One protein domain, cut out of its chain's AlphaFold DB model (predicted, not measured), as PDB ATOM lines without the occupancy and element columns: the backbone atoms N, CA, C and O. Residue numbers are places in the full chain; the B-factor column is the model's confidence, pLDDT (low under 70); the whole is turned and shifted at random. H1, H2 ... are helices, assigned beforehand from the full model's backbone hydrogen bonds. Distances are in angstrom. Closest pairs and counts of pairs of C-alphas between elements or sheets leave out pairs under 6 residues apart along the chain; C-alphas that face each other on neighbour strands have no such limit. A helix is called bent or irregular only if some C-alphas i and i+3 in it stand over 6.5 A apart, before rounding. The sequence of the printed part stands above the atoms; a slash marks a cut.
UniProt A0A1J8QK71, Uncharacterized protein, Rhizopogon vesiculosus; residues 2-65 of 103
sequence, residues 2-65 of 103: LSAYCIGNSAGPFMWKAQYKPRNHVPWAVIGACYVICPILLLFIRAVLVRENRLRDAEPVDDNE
ATOM      1  N   LEU A   2     -30.603  -4.488   9.776       81.00
ATOM      2  CA  LEU A   2     -31.020  -3.339   8.955       81.00
ATOM      3  C   LEU A   2     -31.313  -3.704   7.484       81.00
ATOM      4  O   LEU A   2     -32.380  -3.383   6.976       81.00
ATOM      5  N   SER A   3     -30.425  -4.459   6.828       89.56
ATOM      6  CA  SER A   3     -30.578  -4.804   5.405       89.56
ATOM      7  C   SER A   3     -31.809  -5.668   5.123       89.56
ATOM      8  O   SER A   3     -32.559  -5.379   4.198       89.56
ATOM      9  N   ALA A   4     -32.061  -6.694   5.943       85.56
ATOM     10  CA  ALA A   4     -33.214  -7.581   5.767       85.56
ATOM     11  C   ALA A   4     -34.545  -6.837   5.962       85.56
ATOM     12  O   ALA A   4     -35.484  -7.038   5.196       85.56
ATOM     13  N   TYR A   5     -34.605  -5.935   6.947       86.00
ATOM     14  CA  TYR A   5     -35.776  -5.095   7.190       86.00
ATOM     15  C   TYR A   5     -36.042  -4.127   6.028       86.00
ATOM     16  O   TYR A   5     -37.173  -4.035   5.549       86.00
ATOM     17  N   CYS A   6     -35.000  -3.456   5.519       91.81
ATOM     18  CA  CYS A   6     -35.118  -2.579   4.352       91.81
ATOM     19  C   CYS A   6     -35.609  -3.346   3.116       91.81
ATOM     20  O   CYS A   6     -36.558  -2.911   2.471       91.81
ATOM     21  N   ILE A   7     -35.025  -4.516   2.830       90.81
ATOM     22  CA  ILE A   7     -35.430  -5.364   1.698       90.81
ATOM     23  C   ILE A   7     -36.892  -5.798   1.842       90.81
ATOM     24  O   ILE A   7     -37.649  -5.701   0.879       90.81
ATOM     25  N   GLY A   8     -37.311  -6.230   3.035       89.00
ATOM     26  CA  GLY A   8     -38.692  -6.636   3.294       89.00
ATOM     27  C   GLY A   8     -39.696  -5.507   3.049       89.00
ATOM     28  O   GLY A   8     -40.704  -5.720   2.377       89.00
ATOM     29  N   ASN A   9     -39.393  -4.294   3.516       90.06
ATOM     30  CA  ASN A   9     -40.252  -3.127   3.303       90.06
ATOM     31  C   ASN A   9     -40.286  -2.663   1.844       90.06
ATOM     32  O   ASN A   9     -41.343  -2.260   1.363       90.06
ATOM     33  N   SER A  10     -39.166  -2.742   1.125       91.06
ATOM     34  CA  SER A  10     -39.132  -2.433  -0.306       91.06
ATOM     35  C   SER A  10     -39.873  -3.481  -1.141       91.06
ATOM     36  O   SER A  10     -40.586  -3.124  -2.072       91.06
ATOM     37  N   ALA A  11     -39.724  -4.768  -0.817       89.88
ATOM     38  CA  ALA A  11     -40.272  -5.864  -1.612       89.88
ATOM     39  C   ALA A  11     -41.747  -6.173  -1.305       89.88
ATOM     40  O   ALA A  11     -42.509  -6.528  -2.207       89.88
ATOM     41  N   GLY A  12     -42.168  -6.027  -0.045       87.88
ATOM     42  CA  GLY A  12     -43.507  -6.382   0.432       87.88
ATOM     43  C   GLY A  12     -44.665  -5.753  -0.361       87.88
ATOM     44  O   GLY A  12     -45.605  -6.474  -0.711       87.88
ATOM     45  N   PRO A  13     -44.624  -4.455  -0.718       91.00
ATOM     46  CA  PRO A  13     -45.682  -3.816  -1.500       91.00
ATOM     47  C   PRO A  13     -45.898  -4.430  -2.892       91.00
ATOM     48  O   PRO A  13     -47.036  -4.485  -3.356       91.00
ATOM     49  N   PHE A  14     -44.853  -4.960  -3.544       89.62
ATOM     50  CA  PHE A  14     -44.957  -5.516  -4.904       89.62
ATOM     51  C   PHE A  14     -45.854  -6.758  -5.003       89.62
ATOM     52  O   PHE A  14     -46.292  -7.135  -6.096       89.62
ATOM     53  N   MET A  15     -46.151  -7.391  -3.869       88.62
ATOM     54  CA  MET A  15     -47.027  -8.558  -3.785       88.62
ATOM     55  C   MET A  15     -48.510  -8.178  -3.940       88.62
ATOM     56  O   MET A  15     -49.311  -8.981  -4.420       88.62
ATOM     57  N   TRP A  16     -48.889  -6.947  -3.579       90.31
ATOM     58  CA  TRP A  16     -50.280  -6.490  -3.486       90.31
ATOM     59  C   TRP A  16     -50.800  -5.929  -4.811       90.31
ATOM     60  O   TRP A  16     -51.009  -4.729  -4.985       90.31
ATOM     61  N   LYS A  17     -51.018  -6.824  -5.773       90.81
ATOM     62  CA  LYS A  17     -51.509  -6.476  -7.112       90.81
ATOM     63  C   LYS A  17     -53.038  -6.471  -7.180       90.81
ATOM     64  O   LYS A  17     -53.702  -7.264  -6.514       90.81
ATOM     65  N   ALA A  18     -53.603  -5.633  -8.054       89.88
ATOM     66  CA  ALA A  18     -55.054  -5.533  -8.262       89.88
ATOM     67  C   ALA A  18     -55.705  -6.879  -8.636       89.88
ATOM     68  O   ALA A  18     -56.809  -7.161  -8.186       89.88
ATOM     69  N   GLN A  19     -54.982  -7.735  -9.365       90.56
ATOM     70  CA  GLN A  19     -55.424  -9.084  -9.745       90.56
ATOM     71  C   GLN A  19     -55.715 -10.021  -8.559       90.56
ATOM     72  O   GLN A  19     -56.392 -11.026  -8.734       90.56
ATOM     73  N   TYR A  20     -55.199  -9.725  -7.360       88.62
ATOM     74  CA  TYR A  20     -55.422 -10.547  -6.167       88.62
ATOM     75  C   TYR A  20     -56.576 -10.037  -5.292       88.62
ATOM     76  O   TYR A  20     -56.956 -10.700  -4.323       88.62
ATOM     77  N   LYS A  21     -57.175  -8.887  -5.627       88.12
ATOM     78  CA  LYS A  21     -58.343  -8.343  -4.922       88.12
ATOM     79  C   LYS A  21     -59.607  -9.170  -5.216       88.12
ATOM     80  O   LYS A  21     -59.690  -9.804  -6.263       88.12
ATOM     81  N   PRO A  22     -60.615  -9.159  -4.318       89.00
ATOM     82  CA  PRO A  22     -60.686  -8.410  -3.054       89.00
ATOM     83  C   PRO A  22     -60.070  -9.139  -1.852       89.00
ATOM     84  O   PRO A  22     -59.771  -8.503  -0.847       89.00
ATOM     85  N   ARG A  23     -59.875 -10.460  -1.936       90.94
ATOM     86  CA  ARG A  23     -59.493 -11.289  -0.781       90.94
ATOM     87  C   ARG A  23     -57.982 -11.410  -0.551       90.94
ATOM     88  O   ARG A  23     -57.572 -11.701   0.564       90.94
ATOM     89  N   ASN A  24     -57.156 -11.165  -1.569       90.44
ATOM     90  CA  ASN A  24     -55.689 -11.202  -1.495       90.44
ATOM     91  C   ASN A  24     -55.109 -12.535  -0.989       90.44
ATOM     92  O   ASN A  24     -54.115 -12.546  -0.267       90.44
ATOM     93  N   HIS A  25     -55.699 -13.669  -1.377       92.00
ATOM     94  CA  HIS A  25     -55.257 -14.992  -0.917       92.00
ATOM     95  C   HIS A  25     -53.768 -15.264  -1.178       92.00
ATOM     96  O   HIS A  25     -53.105 -15.841  -0.326       92.00
ATOM     97  N   VAL A  26     -53.235 -14.819  -2.323       91.62
ATOM     98  CA  VAL A  26     -51.831 -15.051  -2.702       91.62
ATOM     99  C   VAL A  26     -50.853 -14.317  -1.768       91.62
ATOM    100  O   VAL A  26     -50.024 -14.998  -1.167       91.62
ATOM    101  N   PRO A  27     -50.945 -12.984  -1.556       92.75
ATOM    102  CA  PRO A  27     -50.129 -12.297  -0.548       92.75
ATOM    103  C   PRO A  27     -50.195 -12.934   0.844       92.75
ATOM    104  O   PRO A  27     -49.159 -13.143   1.473       92.75
ATOM    105  N   TRP A  28     -51.396 -13.296   1.309       93.50
ATOM    106  CA  TRP A  28     -51.571 -13.932   2.615       93.50
ATOM    107  C   TRP A  28     -50.922 -15.316   2.694       93.50
ATOM    108  O   TRP A  28     -50.290 -15.629   3.700       93.50
ATOM    109  N   ALA A  29     -51.022 -16.121   1.635       93.75
ATOM    110  CA  ALA A  29     -50.375 -17.426   1.565       93.75
ATOM    111  C   ALA A  29     -48.846 -17.306   1.611       93.75
ATOM    112  O   ALA A  29     -48.202 -18.068   2.325       93.75
ATOM    113  N   VAL A  30     -48.264 -16.327   0.909       92.81
ATOM    114  CA  VAL A  30     -46.813 -16.071   0.940       92.81
ATOM    115  C   VAL A  30     -46.359 -15.672   2.343       92.81
ATOM    116  O   VAL A  30     -45.394 -16.234   2.857       92.81
ATOM    117  N   ILE A  31     -47.077 -14.751   2.994       92.44
ATOM    118  CA  ILE A  31     -46.777 -14.341   4.373       92.44
ATOM    119  C   ILE A  31     -46.862 -15.548   5.316       92.44
ATOM    120  O   ILE A  31     -45.937 -15.788   6.092       92.44
ATOM    121  N   GLY A  32     -47.937 -16.335   5.218       94.75
ATOM    122  CA  GLY A  32     -48.114 -17.553   6.007       94.75
ATOM    123  C   GLY A  32     -46.985 -18.561   5.791       94.75
ATOM    124  O   GLY A  32     -46.449 -19.094   6.758       94.75
ATOM    125  N   ALA A  33     -46.558 -18.765   4.543       95.88
ATOM    126  CA  ALA A  33     -45.443 -19.645   4.218       95.88
ATOM    127  C   ALA A  33     -44.135 -19.178   4.873       95.88
ATOM    128  O   ALA A  33     -43.454 -19.989   5.493       95.88
ATOM    129  N   CYS A  34     -43.806 -17.882   4.820       92.56
ATOM    130  CA  CYS A  34     -42.622 -17.348   5.498       92.56
ATOM    131  C   CYS A  34     -42.670 -17.588   7.015       92.56
ATOM    132  O   CYS A  34     -41.678 -18.027   7.596       92.56
ATOM    133  N   TYR A  35     -43.829 -17.372   7.649       94.19
ATOM    134  CA  TYR A  35     -44.009 -17.628   9.083       94.19
ATOM    135  C   TYR A  35     -43.863 -19.100   9.469       94.19
ATOM    136  O   TYR A  35     -43.484 -19.380  10.600       94.19
ATOM    137  N   VAL A  36     -44.134 -20.028   8.551       96.88
ATOM    138  CA  VAL A  36     -43.944 -21.469   8.766       96.88
ATOM    139  C   VAL A  36     -42.503 -21.896   8.469       96.88
ATOM    140  O   VAL A  36     -41.936 -22.708   9.196       96.88
ATOM    141  N   ILE A  37     -41.868 -21.323   7.445       97.12
ATOM    142  CA  ILE A  37     -40.486 -21.649   7.071       97.12
ATOM    143  C   ILE A  37     -39.499 -21.218   8.162       97.12
ATOM    144  O   ILE A  37     -38.575 -21.968   8.462       97.12
ATOM    145  N   CYS A  38     -39.699 -20.060   8.798       94.50
ATOM    146  CA  CYS A  38     -38.826 -19.581   9.877       94.50
ATOM    147  C   CYS A  38     -38.635 -20.602  11.022       94.50
ATOM    148  O   CYS A  38     -37.492 -20.983  11.281       94.50
ATOM    149  N   PRO A  39     -39.692 -21.092  11.703       96.50
ATOM    150  CA  PRO A  39     -39.536 -22.095  12.750       96.50
ATOM    151  C   PRO A  39     -39.019 -23.431  12.205       96.50
ATOM    152  O   PRO A  39     -38.236 -24.082  12.890       96.50
ATOM    153  N   ILE A  40     -39.372 -23.825  10.974       98.00
ATOM    154  CA  ILE A  40     -38.809 -25.034  10.349       98.00
ATOM    155  C   ILE A  40     -37.289 -24.917  10.205       98.00
ATOM    156  O   ILE A  40     -36.578 -25.854  10.560       98.00
ATOM    157  N   LEU A  41     -36.775 -23.778   9.734       97.00
ATOM    158  CA  LEU A  41     -35.335 -23.548   9.614       97.00
ATOM    159  C   LEU A  41     -34.646 -23.569  10.983       97.00
ATOM    160  O   LEU A  41     -33.585 -24.173  11.110       97.00
ATOM    161  N   LEU A  42     -35.258 -22.980  12.014       95.75
ATOM    162  CA  LEU A  42     -34.723 -23.039  13.380       95.75
ATOM    163  C   LEU A  42     -34.656 -24.480  13.906       95.75
ATOM    164  O   LEU A  42     -33.632 -24.886  14.454       95.75
ATOM    165  N   LEU A  43     -35.713 -25.270  13.706       96.81
ATOM    166  CA  LEU A  43     -35.737 -26.683  14.091       96.81
ATOM    167  C   LEU A  43     -34.734 -27.513  13.285       96.81
ATOM    168  O   LEU A  43     -34.083 -28.394  13.842       96.81
ATOM    169  N   PHE A  44     -34.575 -27.215  11.996       97.62
ATOM    170  CA  PHE A  44     -33.596 -27.868  11.136       97.62
ATOM    171  C   PHE A  44     -32.166 -27.591  11.608       97.62
ATOM    172  O   PHE A  44     -31.398 -28.532  11.799       97.62
ATOM    173  N   ILE A  45     -31.824 -26.326  11.876       96.06
ATOM    174  CA  ILE A  45     -30.519 -25.949  12.434       96.06
ATOM    175  C   ILE A  45     -30.305 -26.664  13.771       96.06
ATOM    176  O   ILE A  45     -29.277 -27.311  13.950       96.06
ATOM    177  N   ARG A  46     -31.296 -26.644  14.675       95.81
ATOM    178  CA  ARG A  46     -31.228 -27.371  15.954       95.81
ATOM    179  C   ARG A  46     -30.916 -28.855  15.741       95.81
ATOM    180  O   ARG A  46     -30.036 -29.392  16.404       95.81
ATOM    181  N   ALA A  47     -31.597 -29.516  14.807       96.50
ATOM    182  CA  ALA A  47     -31.381 -30.931  14.515       96.50
ATOM    183  C   ALA A  47     -29.968 -31.218  13.979       96.50
ATOM    184  O   ALA A  47     -29.358 -32.213  14.371       96.50
ATOM    185  N   VAL A  48     -29.434 -30.345  13.117       95.75
ATOM    186  CA  VAL A  48     -28.058 -30.452  12.608       95.75
ATOM    187  C   VAL A  48     -27.050 -30.304  13.747       95.75
ATOM    188  O   VAL A  48     -26.180 -31.156  13.893       95.75
ATOM    189  N   LEU A  49     -27.208 -29.292  14.601       94.44
ATOM    190  CA  LEU A  49     -26.301 -29.045  15.725       94.44
ATOM    191  C   LEU A  49     -26.331 -30.183  16.766       94.44
ATOM    192  O   LEU A  49     -25.277 -30.614  17.232       94.44
ATOM    193  N   VAL A  50     -27.512 -30.744  17.074       95.69
ATOM    194  CA  VAL A  50     -27.641 -31.957  17.915       95.69
ATOM    195  C   VAL A  50     -26.902 -33.135  17.288       95.69
ATOM    196  O   VAL A  50     -26.206 -33.876  17.980       95.69
ATOM    197  N   ARG A  51     -27.077 -33.339  15.978       93.88
ATOM    198  CA  ARG A  51     -26.436 -34.443  15.265       93.88
ATOM    199  C   ARG A  51     -24.916 -34.316  15.310       93.88
ATOM    200  O   ARG A  51     -24.268 -35.323  15.565       93.88
ATOM    201  N   GLU A  52     -24.374 -33.124  15.082       92.50
ATOM    202  CA  GLU A  52     -22.929 -32.882  15.145       92.50
ATOM    203  C   GLU A  52     -22.368 -33.123  16.548       92.50
ATOM    204  O   GLU A  52     -21.370 -33.826  16.680       92.50
ATOM    205  N   ASN A  53     -23.044 -32.647  17.602       92.44
ATOM    206  CA  ASN A  53     -22.641 -32.957  18.977       92.44
ATOM    207  C   ASN A  53     -22.622 -34.473  19.225       92.44
ATOM    208  O   ASN A  53     -21.625 -34.998  19.704       92.44
ATOM    209  N   ARG A  54     -23.672 -35.199  18.811       91.38
ATOM    210  CA  ARG A  54     -23.739 -36.660  18.975       91.38
ATOM    211  C   ARG A  54     -22.644 -37.397  18.203       91.38
ATOM    212  O   ARG A  54     -22.181 -38.432  18.660       91.38
ATOM    213  N   LEU A  55     -22.282 -36.912  17.014       89.75
ATOM    214  CA  LEU A  55     -21.181 -37.487  16.243       89.75
ATOM    215  C   LEU A  55     -19.859 -37.308  16.991       89.75
ATOM    216  O   LEU A  55     -19.146 -38.289  17.130       89.75
ATOM    217  N   ARG A  56     -19.588 -36.109  17.524       86.38
ATOM    218  CA  ARG A  56     -18.391 -35.814  18.333       86.38
ATOM    219  C   ARG A  56     -18.339 -36.621  19.629       86.38
ATOM    220  O   ARG A  56     -17.279 -37.103  19.994       86.38
ATOM    221  N   ASP A  57     -19.470 -36.809  20.304       87.50
ATOM    222  CA  ASP A  57     -19.548 -37.615  21.532       87.50
ATOM    223  C   ASP A  57     -19.318 -39.116  21.282       87.50
ATOM    224  O   ASP A  57     -19.025 -39.861  22.213       87.50
ATOM    225  N   ALA A  58     -19.477 -39.572  20.036       87.69
ATOM    226  CA  ALA A  58     -19.226 -40.949  19.627       87.69
ATOM    227  C   ALA A  58     -17.806 -41.167  19.079       87.69
ATOM    228  O   ALA A  58     -17.451 -42.307  18.770       87.69
ATOM    229  N   GLU A  59     -17.007 -40.108  18.922       82.88
ATOM    230  CA  GLU A  59     -15.615 -40.261  18.508       82.88
ATOM    231  C   GLU A  59     -14.800 -40.855  19.656       82.88
ATOM    232  O   GLU A  59     -14.951 -40.425  20.802       82.88
ATOM    233  N   PRO A  60     -13.954 -41.863  19.385       76.19
ATOM    234  CA  PRO A  60     -13.019 -42.345  20.386       76.19
ATOM    235  C   PRO A  60     -12.102 -41.188  20.787       76.19
ATOM    236  O   PRO A  60     -11.602 -40.469  19.923       76.19
ATOM    237  N   VAL A  61     -11.907 -41.010  22.094       67.56
ATOM    238  CA  VAL A  61     -10.914 -40.069  22.619       67.56
ATOM    239  C   VAL A  61      -9.553 -40.561  22.140       67.56
ATOM    240  O   VAL A  61      -9.105 -41.634  22.545       67.56
ATOM    241  N   ASP A  62      -8.950 -39.829  21.210       59.50
ATOM    242  CA  ASP A  62      -7.558 -40.042  20.849       59.50
ATOM    243  C   ASP A  62      -6.720 -39.395  21.957       59.50
ATOM    244  O   ASP A  62      -6.671 -38.173  22.067       59.50
ATOM    245  N   ASP A  63      -6.119 -40.217  22.821       55.88
ATOM    246  CA  ASP A  63      -5.204 -39.776  23.890       55.88
ATOM    247  C   ASP A  63      -3.899 -39.174  23.331       55.88
ATOM    248  O   ASP A  63      -3.046 -38.705  24.087       55.88
ATOM    249  N   ASN A  64      -3.717 -39.170  22.006       52.41
ATOM    250  CA  ASN A  64      -2.719 -38.328  21.370       52.41
ATOM    251  C   ASN A  64      -3.231 -36.884  21.397       52.41
ATOM    252  O   ASN A  64      -3.837 -36.419  20.433       52.41
ATOM    253  N   GLU A  65      -2.990 -36.175  22.505       55.16
ATOM    254  CA  GLU A  65      -2.989 -34.712  22.515       55.16
ATOM    255  C   GLU A  65      -2.214 -34.255  21.271       55.16
ATOM    256  O   GLU A  65      -0.999 -34.441  21.190       55.16
TER     257      GLU A  65
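Overview. This is residues 2 to 65 of the 103 residues of an uncharacterized protein of Rhizopogon vesiculosus (UniProt A0A1J8QK71). One long helix, H2, makes most of the length, and the shorter H1 folds back from one of its ends as the other arm of an open V; a tail, residues 58 to 65, runs on past H2's other end. The printed part has 64 residues with two named helices, H1 and then H2 along the chain, and no named strand; the class is all helix, and the whole is extended, with a radius of gyration of the C-alphas of 21.2 A and spans of 68 by 24 by 11 A.

Along the chain. Find C-alpha 25 at (-55.257, -14.992, -0.917); from there H2, residues 25 to 57, runs 47.9 A to C-alpha 57 at (-19.548, -37.615, 21.532). H1, residues 2 to 15, begins at C-alpha 2 at (-31.020, -3.339, 8.955) and measures 21.1 A; it is only just irregular, C-alphas 10 and 13 being 6.8 A apart.

Arrangement. Look at Met 15 and Pro 27: their C-alphas, the closest of H1 and H2, are 5.8 A apart, and the helices are close but not clearly touching. They run opposite ways at a steep tilt of 37 degrees, only just past shallow. O i to N i+4 pairs are within hydrogen-bond range in 7 of 10 for H1 and 28 of 29 for H2.

Size, cuts and confidence. The farthest C-alphas, Pro 22 and Asn 64, are 69.7 A apart. The printed part has no cut, and the H1 to H2 link is short. Residues 32 to 65 stand free; residues 61 to 65 have pLDDT under 70.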